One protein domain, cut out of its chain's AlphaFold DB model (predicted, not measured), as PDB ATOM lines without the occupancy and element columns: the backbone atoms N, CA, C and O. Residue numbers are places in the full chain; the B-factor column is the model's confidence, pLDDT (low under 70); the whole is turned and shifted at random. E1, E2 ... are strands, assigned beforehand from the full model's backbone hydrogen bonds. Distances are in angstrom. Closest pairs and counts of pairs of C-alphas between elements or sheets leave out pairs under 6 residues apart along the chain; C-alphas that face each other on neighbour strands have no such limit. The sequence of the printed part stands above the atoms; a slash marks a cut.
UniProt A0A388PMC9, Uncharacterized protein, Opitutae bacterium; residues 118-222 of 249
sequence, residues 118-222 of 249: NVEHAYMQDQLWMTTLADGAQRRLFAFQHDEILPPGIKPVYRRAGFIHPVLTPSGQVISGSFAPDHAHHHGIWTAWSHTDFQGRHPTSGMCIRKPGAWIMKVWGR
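AT A GLANCE: This is residues 118 to 222 of the 249 residues of an uncharacterized protein of Opitutae bacterium (UniProt A0A388PMC9). The model has little regular structure: a strongly twisted wall of four strands, E1 to E4, the small hairpin E5 and E6 beside E4, and a long loop, residues 189 to 222, reaching away from the wall and folding back. The wall is an antiparallel meander, each strand beside the one before, in the order E1, E2, E3, E4. The printed part has 105 residues, 39 in six named strands, with no named helix: all strand. It is loose, with a radius of gyration of the C-alphas of 16.9 A, spanning 52 by 31 by 30 A.

IN THESE COORDINATES: E1, residues 118 to 124, begins at C-alpha 118 (-31.822, 18.509, 10.531). E2 is residues 127 to 134, 21.8 A long. E3, residues 137 to 145, 23.6 A, bends by 50 degrees at residue 141. E4 is 163 to 167, E5 177 to 180; E6, 183 to 188, ends at C-alpha 188 (-14.847, 23.866, 26.536).

HOW THE PARTS SIT: Within hydrogen-bond range are N 120 and O 131 of hairpin E1 and E2, 2.8 A, N 130 and O 142 of hairpin E2 and E3, 2.9 A, N 145 and O 163 of hairpin E3 and E4, 2.9 A, and N 188 and O 177 of hairpin E5 and E6, 2.8 A. The closest C-alphas of E4 and E6, His 165 and Gly 188, are 4.6 A apart.

THE WHOLE: The C-alphas farthest apart, Gly 136 and Gly 200, are 53.8 A apart. The printed part has no cut; the link E3 to E4 is long. Residues under pLDDT 70 include 203 to 222.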
ATOM      1  N   ASN A 118     -32.921  17.794  11.153       76.19
ATOM      2  CA  ASN A 118     -31.822  18.509  10.531       76.19
ATOM      3  C   ASN A 118     -31.002  19.245  11.587       76.19
ATOM      4  O   ASN A 118     -31.540  19.819  12.539       76.19
ATOM      5  N   VAL A 119     -29.682  19.203  11.411       84.06
ATOM      6  CA  VAL A 119     -28.762  20.065  12.151       84.06
ATOM      7  C   VAL A 119     -28.585  21.338  11.339       84.06
ATOM      8  O   VAL A 119     -28.076  21.309  10.221       84.06
ATOM      9  N   GLU A 120     -28.995  22.450  11.920       88.38
ATOM     10  CA  GLU A 120     -28.816  23.787  11.376       88.38
ATOM     11  C   GLU A 120     -27.678  24.494  12.101       88.38
ATOM     12  O   GLU A 120     -27.370  24.197  13.260       88.38
ATOM     13  N   HIS A 121     -27.074  25.473  11.434       90.56
ATOM     14  CA  HIS A 121     -26.064  26.326  12.039       90.56
ATOM     15  C   HIS A 121     -26.448  27.798  11.936       90.56
ATOM     16  O   HIS A 121     -27.013  28.232  10.937       90.56
ATOM     17  N   ALA A 122     -26.111  28.570  12.967       89.94
ATOM     18  CA  ALA A 122     -26.341  30.008  12.996       89.94
ATOM     19  C   ALA A 122     -25.168  30.731  13.658       89.94
ATOM     20  O   ALA A 122     -24.724  30.346  14.743       89.94
ATOM     21  N   TYR A 123     -24.687  31.798  13.024       91.69
ATOM     22  CA  TYR A 123     -23.762  32.729  13.663       91.69
ATOM     23  C   TYR A 123     -24.537  33.615  14.638       91.69
ATOM     24  O   TYR A 123     -25.532  34.242  14.274       91.69
ATOM     25  N   MET A 124     -24.080  33.661  15.883       89.75
ATOM     26  CA  MET A 124     -24.590  34.543  16.922       89.75
ATOM     27  C   MET A 124     -23.399  35.226  17.581       89.75
ATOM     28  O   MET A 124     -22.719  34.619  18.402       89.75
ATOM     29  N   GLN A 125     -23.174  36.488  17.212       90.81
ATOM     30  CA  GLN A 125     -22.055  37.297  17.699       90.81
ATOM     31  C   GLN A 125     -20.701  36.625  17.412       90.81
ATOM     32  O   GLN A 125     -20.305  36.526  16.258       90.81
ATOM     33  N   ASP A 126     -20.028  36.178  18.464       92.50
ATOM     34  CA  ASP A 126     -18.694  35.586  18.508       92.50
ATOM     35  C   ASP A 126     -18.708  34.046  18.418       92.50
ATOM     36  O   ASP A 126     -17.670  33.382  18.559       92.50
ATOM     37  N   GLN A 127     -19.895  33.466  18.213       96.12
ATOM     38  CA  GLN A 127     -20.125  32.032  18.247       96.12
ATOM     39  C   GLN A 127     -20.876  31.508  17.024       96.12
ATOM     40  O   GLN A 127     -21.891  32.052  16.592       96.12
ATOM     41  N   LEU A 128     -20.444  30.341  16.547       96.69
ATOM     42  CA  LEU A 128     -21.171  29.529  15.578       96.69
ATOM     43  C   LEU A 128     -21.931  28.425  16.317       96.69
ATOM     44  O   LEU A 128     -21.332  27.506  16.875       96.69
ATOM     45  N   TRP A 129     -23.256  28.500  16.314       95.44
ATOM     46  CA  TRP A 129     -24.123  27.582  17.042       95.44
ATOM     47  C   TRP A 129     -24.649  26.463  16.168       95.44
ATOM     48  O   TRP A 129     -25.246  26.735  15.133       95.44
ATOM     49  N   MET A 130     -24.507  25.224  16.640       95.12
ATOM     50  CA  MET A 130     -25.212  24.071  16.090       95.12
ATOM     51  C   MET A 130     -26.553  23.913  16.798       95.12
ATOM     52  O   MET A 130     -26.625  23.850  18.032       95.12
ATOM     53  N   THR A 131     -27.619  23.821  16.015       91.00
ATOM     54  CA  THR A 131     -28.986  23.649  16.499       91.00
ATOM     55  C   THR A 131     -29.673  22.507  15.767       91.00
ATOM     56  O   THR A 131     -29.266  22.133  14.676       91.00
ATOM     57  N   THR A 132     -30.695  21.922  16.370       87.19
ATOM     58  CA  THR A 132     -31.570  20.944  15.718       87.19
ATOM     59  C   THR A 132     -32.969  21.502  15.647       87.19
ATOM     60  O   THR A 132     -33.440  22.025  16.658       87.19
ATOM     61  N   LEU A 133     -33.653  21.305  14.527       77.69
ATOM     62  CA  LEU A 133     -35.103  21.441  14.459       77.69
ATOM     63  C   LEU A 133     -35.715  20.043  14.610       77.69
ATOM     64  O   LEU A 133     -35.561  19.198  13.733       77.69
ATOM     65  N   ALA A 134     -36.349  19.781  15.752       69.88
ATOM     66  CA  ALA A 134     -37.066  18.533  16.013       69.88
ATOM     67  C   ALA A 134     -38.432  18.866  16.619       69.88
ATOM     68  O   ALA A 134     -38.513  19.701  17.521       69.88
ATOM     69  N   ASP A 135     -39.497  18.235  16.118       71.06
ATOM     70  CA  ASP A 135     -40.880  18.453  16.575       71.06
ATOM     71  C   ASP A 135     -41.329  19.931  16.491       71.06
ATOM     72  O   ASP A 135     -42.078  20.419  17.335       71.06
ATOM     73  N   GLY A 136     -40.805  20.685  15.516       72.88
ATOM     74  CA  GLY A 136     -41.053  22.127  15.372       72.88
ATOM     75  C   GLY A 136     -40.339  23.015  16.402       72.88
ATOM     76  O   GLY A 136     -40.512  24.231  16.388       72.88
ATOM     77  N   ALA A 137     -39.515  22.439  17.284       81.00
ATOM     78  CA  ALA A 137     -38.749  23.169  18.287       81.00
ATOM     79  C   ALA A 137     -37.258  23.216  17.929       81.00
ATOM     80  O   ALA A 137     -36.593  22.181  17.818       81.00
ATOM     81  N   GLN A 138     -36.709  24.428  17.816       83.75
ATOM     82  CA  GLN A 138     -35.272  24.625  17.650       83.75
ATOM     83  C   GLN A 138     -34.555  24.434  18.994       83.75
ATOM     84  O   GLN A 138     -34.847  25.113  19.979       83.75
ATOM     85  N   ARG A 139     -33.587  23.515  19.045       88.25
ATOM     86  CA  ARG A 139     -32.785  23.216  20.243       88.25
ATOM     87  C   ARG A 139     -31.312  23.468  19.968       88.25
ATOM     88  O   ARG A 139     -30.789  23.027  18.953       88.25
ATOM     89  N   ARG A 140     -30.625  24.158  20.879       91.94
ATOM     90  CA  ARG A 140     -29.175  24.390  20.794       91.94
ATOM     91  C   ARG A 140     -28.415  23.170  21.309       91.94
ATOM     92  O   ARG A 140     -28.712  22.689  22.398       91.94
ATOM     93  N   LEU A 141     -27.426  22.706  20.547       93.75
ATOM     94  CA  LEU A 141     -26.586  21.564  20.912       93.75
ATOM     95  C   LEU A 141     -25.260  22.016  21.516       93.75
ATOM     96  O   LEU A 141     -24.915  21.658  22.639       93.75
ATOM     97  N   PHE A 142     -24.504  22.802  20.759       96.12
ATOM     98  CA  PHE A 142     -23.236  23.368  21.189       96.12
ATOM     99  C   PHE A 142     -22.885  24.588  20.344       96.12
ATOM    100  O   PHE A 142     -23.464  24.795  19.276       96.12
ATOM    101  N   ALA A 143     -21.917  25.367  20.814       96.50
ATOM    102  CA  ALA A 143     -21.351  26.476  20.063       96.50
ATOM    103  C   ALA A 143     -19.843  26.311  19.877       96.50
ATOM    104  O   ALA A 143     -19.145  25.789  20.751       96.50
ATOM    105  N   PHE A 144     -19.346  26.765  18.734       97.12
ATOM    106  CA  PHE A 144     -17.931  26.976  18.481       97.12
ATOM    107  C   PHE A 144     -17.608  28.455  18.686       97.12
ATOM    108  O   PHE A 144     -18.161  29.312  17.997       97.12
ATOM    109  N   GLN A 145     -16.715  28.741  19.630       96.94
ATOM    110  CA  GLN A 145     -16.200  30.081  19.880       96.94
ATOM    111  C   GLN A 145     -15.180  30.430  18.795       96.94
ATOM    112  O   GLN A 145     -14.058  29.918  18.835       96.94
ATOM    113  N   HIS A 146     -15.550  31.277  17.833       95.75
ATOM    114  CA  HIS A 146     -14.644  31.647  16.741       95.75
ATOM    115  C   HIS A 146     -13.848  32.920  17.035       95.75
ATOM    116  O   HIS A 146     -12.682  32.980  16.650       95.75
ATOM    117  N   ASP A 147     -14.421  33.881  17.768       95.44
ATOM    118  CA  ASP A 147     -13.705  35.106  18.140       95.44
ATOM    119  C   ASP A 147     -13.085  35.010  19.534       95.44
ATOM    120  O   ASP A 147     -13.509  34.233  20.395       95.44
ATOM    121  N   GLU A 148     -12.050  35.817  19.758       95.50
ATOM    122  CA  GLU A 148     -11.339  35.858  21.029       95.50
ATOM    123  C   GLU A 148     -12.188  36.460  22.145       95.50
ATOM    124  O   GLU A 148     -12.601  37.618  22.077       95.50
ATOM    125  N   ILE A 149     -12.324  35.721  23.247       95.06
ATOM    126  CA  ILE A 149     -12.983  36.217  24.454       95.06
ATOM    127  C   ILE A 149     -12.027  36.308  25.635       95.06
ATOM    128  O   ILE A 149     -11.084  35.526  25.785       95.06
ATOM    129  N   LEU A 150     -12.290  37.294  26.490       95.00
ATOM    130  CA  LEU A 150     -11.634  37.468  27.778       95.00
ATOM    131  C   LEU A 150     -12.661  38.014  28.779       95.00
ATOM    132  O   LEU A 150     -12.978  39.205  28.724       95.00
ATOM    133  N   PRO A 151     -13.186  37.176  29.688       92.25
ATOM    134  CA  PRO A 151     -14.087  37.645  30.728       92.25
ATOM    135  C   PRO A 151     -13.414  38.687  31.639       92.25
ATOM    136  O   PRO A 151     -12.204  38.598  31.889       92.25
ATOM    137  N   PRO A 152     -14.176  39.651  32.186       93.31
ATOM    138  CA  PRO A 152     -13.657  40.593  33.171       93.31
ATOM    139  C   PRO A 152     -13.000  39.876  34.359       93.31
ATOM    140  O   PRO A 152     -13.511  38.875  34.855       93.31
ATOM    141  N   GLY A 153     -11.859  40.389  34.825       92.00
ATOM    142  CA  GLY A 153     -11.129  39.822  35.968       92.00
ATOM    143  C   GLY A 153     -10.204  38.642  35.642       92.00
ATOM    144  O   GLY A 153      -9.467  38.191  36.518       92.00
ATOM    145  N   ILE A 154     -10.170  38.168  34.392       93.50
ATOM    146  CA  ILE A 154      -9.223  37.143  33.940       93.50
ATOM    147  C   ILE A 154      -7.954  37.799  33.376       93.50
ATOM    148  O   ILE A 154      -8.006  38.798  32.660       93.50
ATOM    149  N   LYS A 155      -6.783  37.220  33.680       93.38
ATOM    150  CA  LYS A 155      -5.498  37.705  33.150       93.38
ATOM    151  C   LYS A 155      -5.494  37.656  31.609       93.38
ATOM    152  O   LYS A 155      -5.842  36.611  31.059       93.38
ATOM    153  N   PRO A 156      -4.994  38.695  30.907       95.12
ATOM    154  CA  PRO A 156      -5.009  38.757  29.440       95.12
ATOM    155  C   PRO A 156      -4.371  37.562  28.718       95.12
ATOM    156  O   PRO A 156      -4.785  37.223  27.614       95.12
ATOM    157  N   VAL A 157      -3.413  36.879  29.356       94.56
ATOM    158  CA  VAL A 157      -2.762  35.666  28.824       94.56
ATOM    159  C   VAL A 157      -3.740  34.521  28.524       94.56
ATOM    160  O   VAL A 157      -3.410  33.637  27.734       94.56
ATOM    161  N   TYR A 158      -4.932  34.525  29.127       93.62
ATOM    162  CA  TYR A 158      -5.969  33.510  28.916       93.62
ATOM    163  C   TYR A 158      -6.998  33.892  27.847       93.62
ATOM    164  O   TYR A 158      -7.968  33.167  27.667       93.62
ATOM    165  N   ARG A 159      -6.809  34.996  27.116       94.88
ATOM    166  CA  ARG A 159      -7.643  35.329  25.953       94.88
ATOM    167  C   ARG A 159      -7.597  34.193  24.931       94.88
ATOM    168  O   ARG A 159      -6.502  33.797  24.531       94.88
ATOM    169  N   ARG A 160      -8.744  33.644  24.531       94.31
ATOM    170  CA  ARG A 160      -8.794  32.478  23.633       94.31
ATOM    171  C   ARG A 160      -9.995  32.519  22.698       94.31
ATOM    172  O   ARG A 160     -11.036  33.066  23.043       94.31
ATOM    173  N   ALA A 161      -9.818  31.846  21.568       95.44
ATOM    174  CA  ALA A 161     -10.831  31.421  20.612       95.44
ATOM    175  C   ALA A 161     -10.566  29.948  20.245       95.44
ATOM    176  O   ALA A 161      -9.607  29.346  20.741       95.44
ATOM    177  N   GLY A 162     -11.379  29.366  19.368       94.94
ATOM    178  CA  GLY A 162     -11.121  28.051  18.781       94.94
ATOM    179  C   GLY A 162     -11.476  26.873  19.687       94.94
ATOM    180  O   GLY A 162     -10.799  25.847  19.656       94.94
ATOM    181  N   PHE A 163     -12.519  26.999  20.507       94.81
ATOM    182  CA  PHE A 163     -12.982  25.926  21.394       94.81
ATOM    183  C   PHE A 163     -14.501  25.740  21.332       94.81
ATOM    184  O   PHE A 163     -15.248  26.648  20.976       94.81
ATOM    185  N   ILE A 164     -14.961  24.541  21.700       96.12
ATOM    186  CA  ILE A 164     -16.388  24.201  21.739       96.12
ATOM    187  C   ILE A 164     -16.939  24.491  23.137       96.12
ATOM    188  O   ILE A 164     -16.676  23.748  24.087       96.12
ATOM    189  N   HIS A 165     -17.708  25.566  23.267       95.06
ATOM    190  CA  HIS A 165     -18.421  25.934  24.484       95.06
ATOM    191  C   HIS A 165     -19.517  26.964  24.165       95.06
ATOM    192  O   HIS A 165     -19.226  27.920  23.451       95.06
ATOM    193  N   PRO A 166     -20.727  26.836  24.741       95.31
ATOM    194  CA  PRO A 166     -21.177  25.745  25.609       95.31
ATOM    195  C   PRO A 166     -21.481  24.454  24.838       95.31
ATOM    196  O   PRO A 166     -21.664  24.462  23.629       95.31
ATOM    197  N   VAL A 167     -21.538  23.336  25.564       95.75
ATOM    198  CA  VAL A 167     -22.138  22.067  25.120       95.75
ATOM    199  C   VAL A 167     -23.347  21.824  26.007       95.75
ATOM    200  O   VAL A 167     -23.223  21.945  27.226       95.75
ATOM    201  N   LEU A 168     -24.494  21.511  25.415       93.94
ATOM    202  CA  LEU A 168     -25.768  21.378  26.108       93.94
ATOM    203  C   LEU A 168     -26.259  19.926  26.089       93.94
ATOM    204  O   LEU A 168     -26.055  19.188  25.125       93.94
ATOM    205  N   THR A 169     -26.941  19.510  27.156       90.19
ATOM    206  CA  THR A 169     -27.789  18.313  27.135       90.19
ATOM    207  C   THR A 169     -29.012  18.542  26.237       90.19
ATOM    208  O   THR A 169     -29.375  19.691  25.979       90.19
ATOM    209  N   PRO A 170     -29.749  17.482  25.847       83.69
ATOM    210  CA  PRO A 170     -31.038  17.641  25.164       83.69
ATOM    211  C   PRO A 170     -32.070  18.473  25.945       83.69
ATOM    212  O   PRO A 170     -32.971  19.045  25.342       83.69
ATOM    213  N   SER A 171     -31.934  18.550  27.275       85.44
ATOM    214  CA  SER A 171     -32.750  19.395  28.158       85.44
ATOM    215  C   SER A 171     -32.232  20.835  28.305       85.44
ATOM    216  O   SER A 171     -32.808  21.609  29.062       85.44
ATOM    217  N   GLY A 172     -31.151  21.207  27.609       87.44
ATOM    218  CA  GLY A 172     -30.579  22.557  27.619       87.44
ATOM    219  C   GLY A 172     -29.596  22.844  28.759       87.44
ATOM    220  O   GLY A 172     -29.184  23.989  28.938       87.44
ATOM    221  N   GLN A 173     -29.186  21.841  29.539       93.19
ATOM    222  CA  GLN A 173     -28.209  22.036  30.610       93.19
ATOM    223  C   GLN A 173     -26.791  22.115  30.039       93.19
ATOM    224  O   GLN A 173     -26.363  21.219  29.317       93.19
ATOM    225  N   VAL A 174     -26.030  23.144  30.410       94.00
ATOM    226  CA  VAL A 174     -24.620  23.265  30.016       94.00
ATOM    227  C   VAL A 174     -23.766  22.222  30.752       94.00
ATOM    228  O   VAL A 174     -23.812  22.132  31.980       94.00
ATOM    229  N   ILE A 175     -22.986  21.444  29.995       93.00
ATOM    230  CA  ILE A 175     -22.101  20.371  30.489       93.00
ATOM    231  C   ILE A 175     -20.612  20.618  30.201       93.00
ATOM    232  O   ILE A 175     -19.767  19.781  30.516       93.00
ATOM    233  N   SER A 176     -20.261  21.755  29.600       93.00
ATOM    234  CA  SER A 176     -18.871  22.196  29.445       93.00
ATOM    235  C   SER A 176     -18.620  23.486  30.223       93.00
ATOM    236  O   SER A 176     -19.546  24.235  30.518       93.00
ATOM    237  N   GLY A 177     -17.361  23.757  30.563       90.94
ATOM    238  CA  GLY A 177     -16.962  24.971  31.281       90.94
ATOM    239  C   GLY A 177     -15.927  25.771  30.501       90.94
ATOM    240  O   GLY A 177     -15.241  25.230  29.642       90.94
ATOM    241  N   SER A 178     -15.792  27.056  30.813       92.25
ATOM    242  CA  SER A 178     -14.724  27.914  30.293       92.25
ATOM    243  C   SER A 178     -14.323  28.917  31.370       92.25
ATOM    244  O   SER A 178     -15.179  29.349  32.140       92.25
ATOM    245  N   PHE A 179     -13.033  29.259  31.449       91.44
ATOM    246  CA  PHE A 179     -12.495  30.223  32.421       91.44
ATOM    247  C   PHE A 179     -12.793  29.876  33.891       91.44
ATOM    248  O   PHE A 179     -13.144  30.744  34.691       91.44
ATOM    249  N   ALA A 180     -12.645  28.602  34.269       88.94
ATOM    250  CA  ALA A 180     -12.804  28.194  35.664       88.94
ATOM    251  C   ALA A 180     -11.826  28.974  36.578       88.94
ATOM    252  O   ALA A 180     -10.659  29.117  36.206       88.94
ATOM    253  N   PRO A 181     -12.243  29.452  37.770       85.50
ATOM    254  CA  PRO A 181     -11.408  30.323  38.609       85.50
ATOM    255  C   PRO A 181     -10.046  29.734  38.999       85.50
ATOM    256  O   PRO A 181      -9.058  30.456  39.096       85.50
ATOM    257  N   ASP A 182      -9.982  28.420  39.209       86.62
ATOM    258  CA  ASP A 182      -8.774  27.684  39.586       86.62
ATOM    259  C   ASP A 182      -7.933  27.248  38.370       86.62
ATOM    260  O   ASP A 182      -6.745  26.966  38.507       86.62
ATOM    261  N   HIS A 183      -8.526  27.222  37.171       88.00
ATOM    262  CA  HIS A 183      -7.889  26.779  35.930       88.00
ATOM    263  C   HIS A 183      -8.398  27.583  34.722       88.00
ATOM    264  O   HIS A 183      -8.989  27.033  33.792       88.00
ATOM    265  N   ALA A 184      -8.134  28.894  34.706       91.44
ATOM    266  CA  ALA A 184      -8.647  29.811  33.678       91.44
ATOM    267  C   ALA A 184      -8.152  29.518  32.247       91.44
ATOM    268  O   ALA A 184      -8.679  30.080  31.293       91.44
ATOM    269  N   HIS A 185      -7.154  28.644  32.103       89.25
ATOM    270  CA  HIS A 185      -6.634  28.165  30.822       89.25
ATOM    271  C   HIS A 185      -7.425  26.987  30.234       89.25
ATOM    272  O   HIS A 185      -7.130  26.579  29.115       89.25
ATOM    273  N   HIS A 186      -8.375  26.406  30.976       91.50
ATOM    274  CA  HIS A 186      -9.240  25.341  30.477       91.50
ATOM    275  C   HIS A 186     -10.486  25.921  29.802       91.50
ATOM    276  O   HIS A 186     -11.218  26.713  30.404       91.50
ATOM    277  N   HIS A 187     -10.758  25.466  28.577       92.12
ATOM    278  CA  HIS A 187     -11.883  25.929  27.768       92.12
ATOM    279  C   HIS A 187     -12.625  24.761  27.120       92.12
ATOM    280  O   HIS A 187     -12.012  23.887  26.509       92.12
ATOM    281  N   GLY A 188     -13.952  24.778  27.228       93.19
ATOM    282  CA  GLY A 188     -14.847  23.866  26.536       93.19
ATOM    283  C   GLY A 188     -14.642  22.399  26.893       93.19
ATOM    284  O   GLY A 188     -14.607  22.016  28.066       93.19
ATOM    285  N   ILE A 189     -14.560  21.565  25.858       89.31
ATOM    286  CA  ILE A 189     -14.184  20.157  25.984       89.31
ATOM    287  C   ILE A 189     -12.662  20.086  26.109       89.31
ATOM    288  O   ILE A 189     -11.939  20.327  25.146       89.31
ATOM    289  N   TRP A 190     -12.182  19.719  27.296       82.81
ATOM    290  CA  TRP A 190     -10.756  19.612  27.589       82.81
ATOM    291  C   TRP A 190     -10.393  18.210  28.074       82.81
ATOM    292  O   TRP A 190     -11.024  17.663  28.982       82.81
ATOM    293  N   THR A 191      -9.310  17.654  27.531       77.38
ATOM    294  CA  THR A 191      -8.722  16.387  27.984       77.38
ATOM    295  C   THR A 191      -7.304  16.613  28.493       77.38
ATOM    296  O   THR A 191      -6.456  17.121  27.762       77.38
ATOM    297  N   ALA A 192      -7.028  16.203  29.732       70.31
ATOM    298  CA  ALA A 192      -5.677  16.211  30.279       70.31
ATOM    299  C   ALA A 192      -5.032  14.828  30.110       70.31
ATOM    300  O   ALA A 192      -5.486  13.842  30.695       70.31
ATOM    301  N   TRP A 193      -3.946  14.759  29.342       65.88
ATOM    302  CA  TRP A 193      -3.136  13.550  29.204       65.88
ATOM    303  C   TRP A 193      -2.093  13.517  30.328       65.88
ATOM    304  O   TRP A 193      -1.026  14.132  30.235       65.88
ATOM    305  N   SER A 194      -2.438  12.858  31.439       58.75
ATOM    306  CA  SER A 194      -1.569  12.751  32.624       58.75
ATOM    307  C   SER A 194      -0.450  11.717  32.450       58.75
ATOM    308  O   SER A 194       0.590  11.818  33.096       58.75
ATOM    309  N   HIS A 195      -0.656  10.745  31.558       64.31
ATOM    310  CA  HIS A 195       0.297   9.698  31.201       64.31
ATOM    311  C   HIS A 195       0.323   9.580  29.679       64.31
ATOM    312  O   HIS A 195      -0.626   9.077  29.078       64.31
ATOM    313  N   THR A 196       1.393  10.084  29.070       58.97
ATOM    314  CA  THR A 196       1.574  10.086  27.618       58.97
ATOM    315  C   THR A 196       2.849   9.333  27.296       58.97
ATOM    316  O   THR A 196       3.906   9.686  27.815       58.97
ATOM    317  N   ASP A 197       2.742   8.342  26.417       72.00
ATOM    318  CA  ASP A 197       3.881   7.664  25.810       72.00
ATOM    319  C   ASP A 197       3.971   8.099  24.353       72.00
ATOM    320  O   ASP A 197       3.037   7.908  23.573       72.00
ATOM    321  N   PHE A 198       5.095   8.697  23.974       71.44
ATOM    322  CA  PHE A 198       5.336   9.109  22.599       71.44
ATOM    323  C   PHE A 198       6.761   8.751  22.195       71.44
ATOM    324  O   PHE A 198       7.719   9.294  22.739       71.44
ATOM    325  N   GLN A 199       6.904   7.819  21.246       78.12
ATOM    326  CA  GLN A 199       8.205   7.344  20.752       78.12
ATOM    327  C   GLN A 199       9.163   6.920  21.886       78.12
ATOM    328  O   GLN A 199      10.331   7.301  21.911       78.12
ATOM    329  N   GLY A 200       8.644   6.187  22.879       76.69
ATOM    330  CA  GLY A 200       9.414   5.749  24.050       76.69
ATOM    331  C   GLY A 200       9.756   6.858  25.055       76.69
ATOM    332  O   GLY A 200      10.483   6.608  26.011       76.69
ATOM    333  N   ARG A 201       9.247   8.082  24.861       67.06
ATOM    334  CA  ARG A 201       9.359   9.185  25.822       67.06
ATOM    335  C   ARG A 201       8.079   9.307  26.639       67.06
ATOM    336  O   ARG A 201       6.994   9.048  26.126       67.06
ATOM    337  N   HIS A 202       8.229   9.799  27.867       70.56
ATOM    338  CA  HIS A 202       7.130  10.081  28.790       70.56
ATOM    339  C   HIS A 202       6.956  11.595  29.002       70.56
ATOM    340  O   HIS A 202       7.281  12.096  30.083       70.56
ATOM    341  N   PRO A 203       6.529  12.375  27.989       60.78
ATOM    342  CA  PRO A 203       6.246  13.788  28.185       60.78
ATOM    343  C   PRO A 203       5.020  13.924  29.094       60.78
ATOM    344  O   PRO A 203       3.874  13.802  28.665       60.78
ATOM    345  N   THR A 204       5.250  14.151  30.383       52.28
ATOM    346  CA  THR A 204       4.178  14.522  31.305       52.28
ATOM    347  C   THR A 204       3.761  15.955  30.999       52.28
ATOM    348  O   THR A 204       4.598  16.858  31.040       52.28
ATOM    349  N   SER A 205       2.476  16.185  30.724       50.72
ATOM    350  CA  SER A 205       1.920  17.539  30.798       50.72
ATOM    351  C   SER A 205       2.064  18.055  32.241       50.72
ATOM    352  O   SER A 205       2.033  17.265  33.186       50.72
ATOM    353  N   GLY A 206       2.259  19.364  32.435       45.94
ATOM    354  CA  GLY A 206       2.562  20.000  33.735       45.94
ATOM    355  C   GLY A 206       1.481  19.896  34.829       45.94
ATOM    356  O   GLY A 206       1.511  20.660  35.785       45.94
ATOM    357  N   MET A 207       0.530  18.966  34.703       44.72
ATOM    358  CA  MET A 207      -0.602  18.728  35.607       44.72
ATOM    359  C   MET A 207      -0.301  17.687  36.712       44.72
ATOM    360  O   MET A 207      -1.187  17.306  37.474       44.72
ATOM    361  N   CYS A 208       0.922  17.163  36.820       37.62
ATOM    362  CA  CYS A 208       1.178  15.984  37.653       37.62
ATOM    363  C   CYS A 208       1.768  16.295  39.039       37.62
ATOM    364  O   CYS A 208       2.981  16.380  39.209       37.62
ATOM    365  N   ILE A 209       0.905  16.245  40.062       31.70
ATOM    366  CA  ILE A 209       1.222  15.472  41.272       31.70
ATOM    367  C   ILE A 209       0.934  14.010  40.920       31.70
ATOM    368  O   ILE A 209      -0.192  13.649  40.580       31.70
ATOM    369  N   ARG A 210       1.962  13.164  40.963       34.09
ATOM    370  CA  ARG A 210       1.884  11.739  40.622       34.09
ATOM    371  C   ARG A 210       0.928  11.025  41.591       34.09
ATOM    372  O   ARG A 210       1.323  10.696  42.706       34.09
ATOM    373  N   LYS A 211      -0.319  10.773  41.183       30.61
ATOM    374  CA  LYS A 211      -1.218   9.829  41.868       30.61
ATOM    375  C   LYS A 211      -1.559   8.662  40.933       30.61
ATOM    376  O   LYS A 211      -1.941   8.908  39.790       30.61
ATOM    377  N   PRO A 212      -1.394   7.402  41.374       30.52
ATOM    378  CA  PRO A 212      -1.719   6.249  40.548       30.52
ATOM    379  C   PRO A 212      -3.234   6.161  40.317       30.52
ATOM    380  O   PRO A 212      -4.005   6.162  41.272       30.52
ATOM    381  N   GLY A 213      -3.636   6.062  39.047       36.56
ATOM    382  CA  GLY A 213      -4.996   5.710  38.631       36.56
ATOM    383  C   GLY A 213      -6.007   6.861  38.598       36.56
ATOM    384  O   GLY A 213      -6.875   6.931  39.458       36.56
ATOM    385  N   ALA A 214      -5.969   7.710  37.564       32.16
ATOM    386  CA  ALA A 214      -7.133   8.509  37.162       32.16
ATOM    387  C   ALA A 214      -6.993   9.016  35.714       32.16
ATOM    388  O   ALA A 214      -6.102   9.808  35.405       32.16
ATOM    389  N   TRP A 215      -7.907   8.593  34.840       28.36
ATOM    390  CA  TRP A 215      -8.248   9.331  33.622       28.36
ATOM    391  C   TRP A 215      -9.338  10.327  34.017       28.36
ATOM    392  O   TRP A 215     -10.403   9.909  34.465       28.36
ATOM    393  N   ILE A 216      -9.080  11.632  33.917       35.47
ATOM    394  CA  ILE A 216     -10.074  12.657  34.254       35.47
ATOM    395  C   ILE A 216     -10.572  13.275  32.950       35.47
ATOM    396  O   ILE A 216      -9.946  14.183  32.410       35.47
ATOM    397  N   MET A 217     -11.718  12.803  32.457       32.56
ATOM    398  CA  MET A 217     -12.565  13.619  31.590       32.56
ATOM    399  C   MET A 217     -13.442  14.460  32.518       32.56
ATOM    400  O   MET A 217     -14.373  13.948  33.136       32.56
ATOM    401  N   LYS A 218     -13.081  15.733  32.715       39.41
ATOM    402  CA  LYS A 218     -13.827  16.644  33.591       39.41
ATOM    403  C   LYS A 218     -14.927  17.314  32.766       39.41
ATOM    404  O   LYS A 218     -14.717  18.364  32.173       39.41
ATOM    405  N   VAL A 219     -16.093  16.677  32.718       34.22
ATOM    406  CA  VAL A 219     -17.338  17.295  32.243       34.22
ATOM    407  C   VAL A 219     -17.893  18.091  33.426       34.22
ATOM    408  O   VAL A 219     -18.353  17.504  34.406       34.22
ATOM    409  N   TRP A 220     -17.741  19.416  33.410       37.94
ATOM    410  CA  TRP A 220     -18.248  20.273  34.485       37.94
ATOM    411  C   TRP A 220     -19.754  20.479  34.299       37.94
ATOM    412  O   TRP A 220     -20.192  21.276  33.479       37.94
ATOM    413  N   GLY A 221     -20.534  19.752  35.095       27.09
ATOM    414  CA  GLY A 221     -21.954  19.981  35.333       27.09
ATOM    415  C   GLY A 221     -22.231  19.885  36.834       27.09
ATOM    416  O   GLY A 221     -21.548  19.159  37.557       27.09
ATOM    417  N   ARG A 222     -23.207  20.654  37.325       26.14
ATOM    418  CA  ARG A 222     -23.671  20.617  38.723       26.14
ATOM    419  C   ARG A 222     -23.970  19.164  39.130       26.14
ATOM    420  O   ARG A 222     -24.609  18.452  38.365       26.14
TER     421      ARG A 222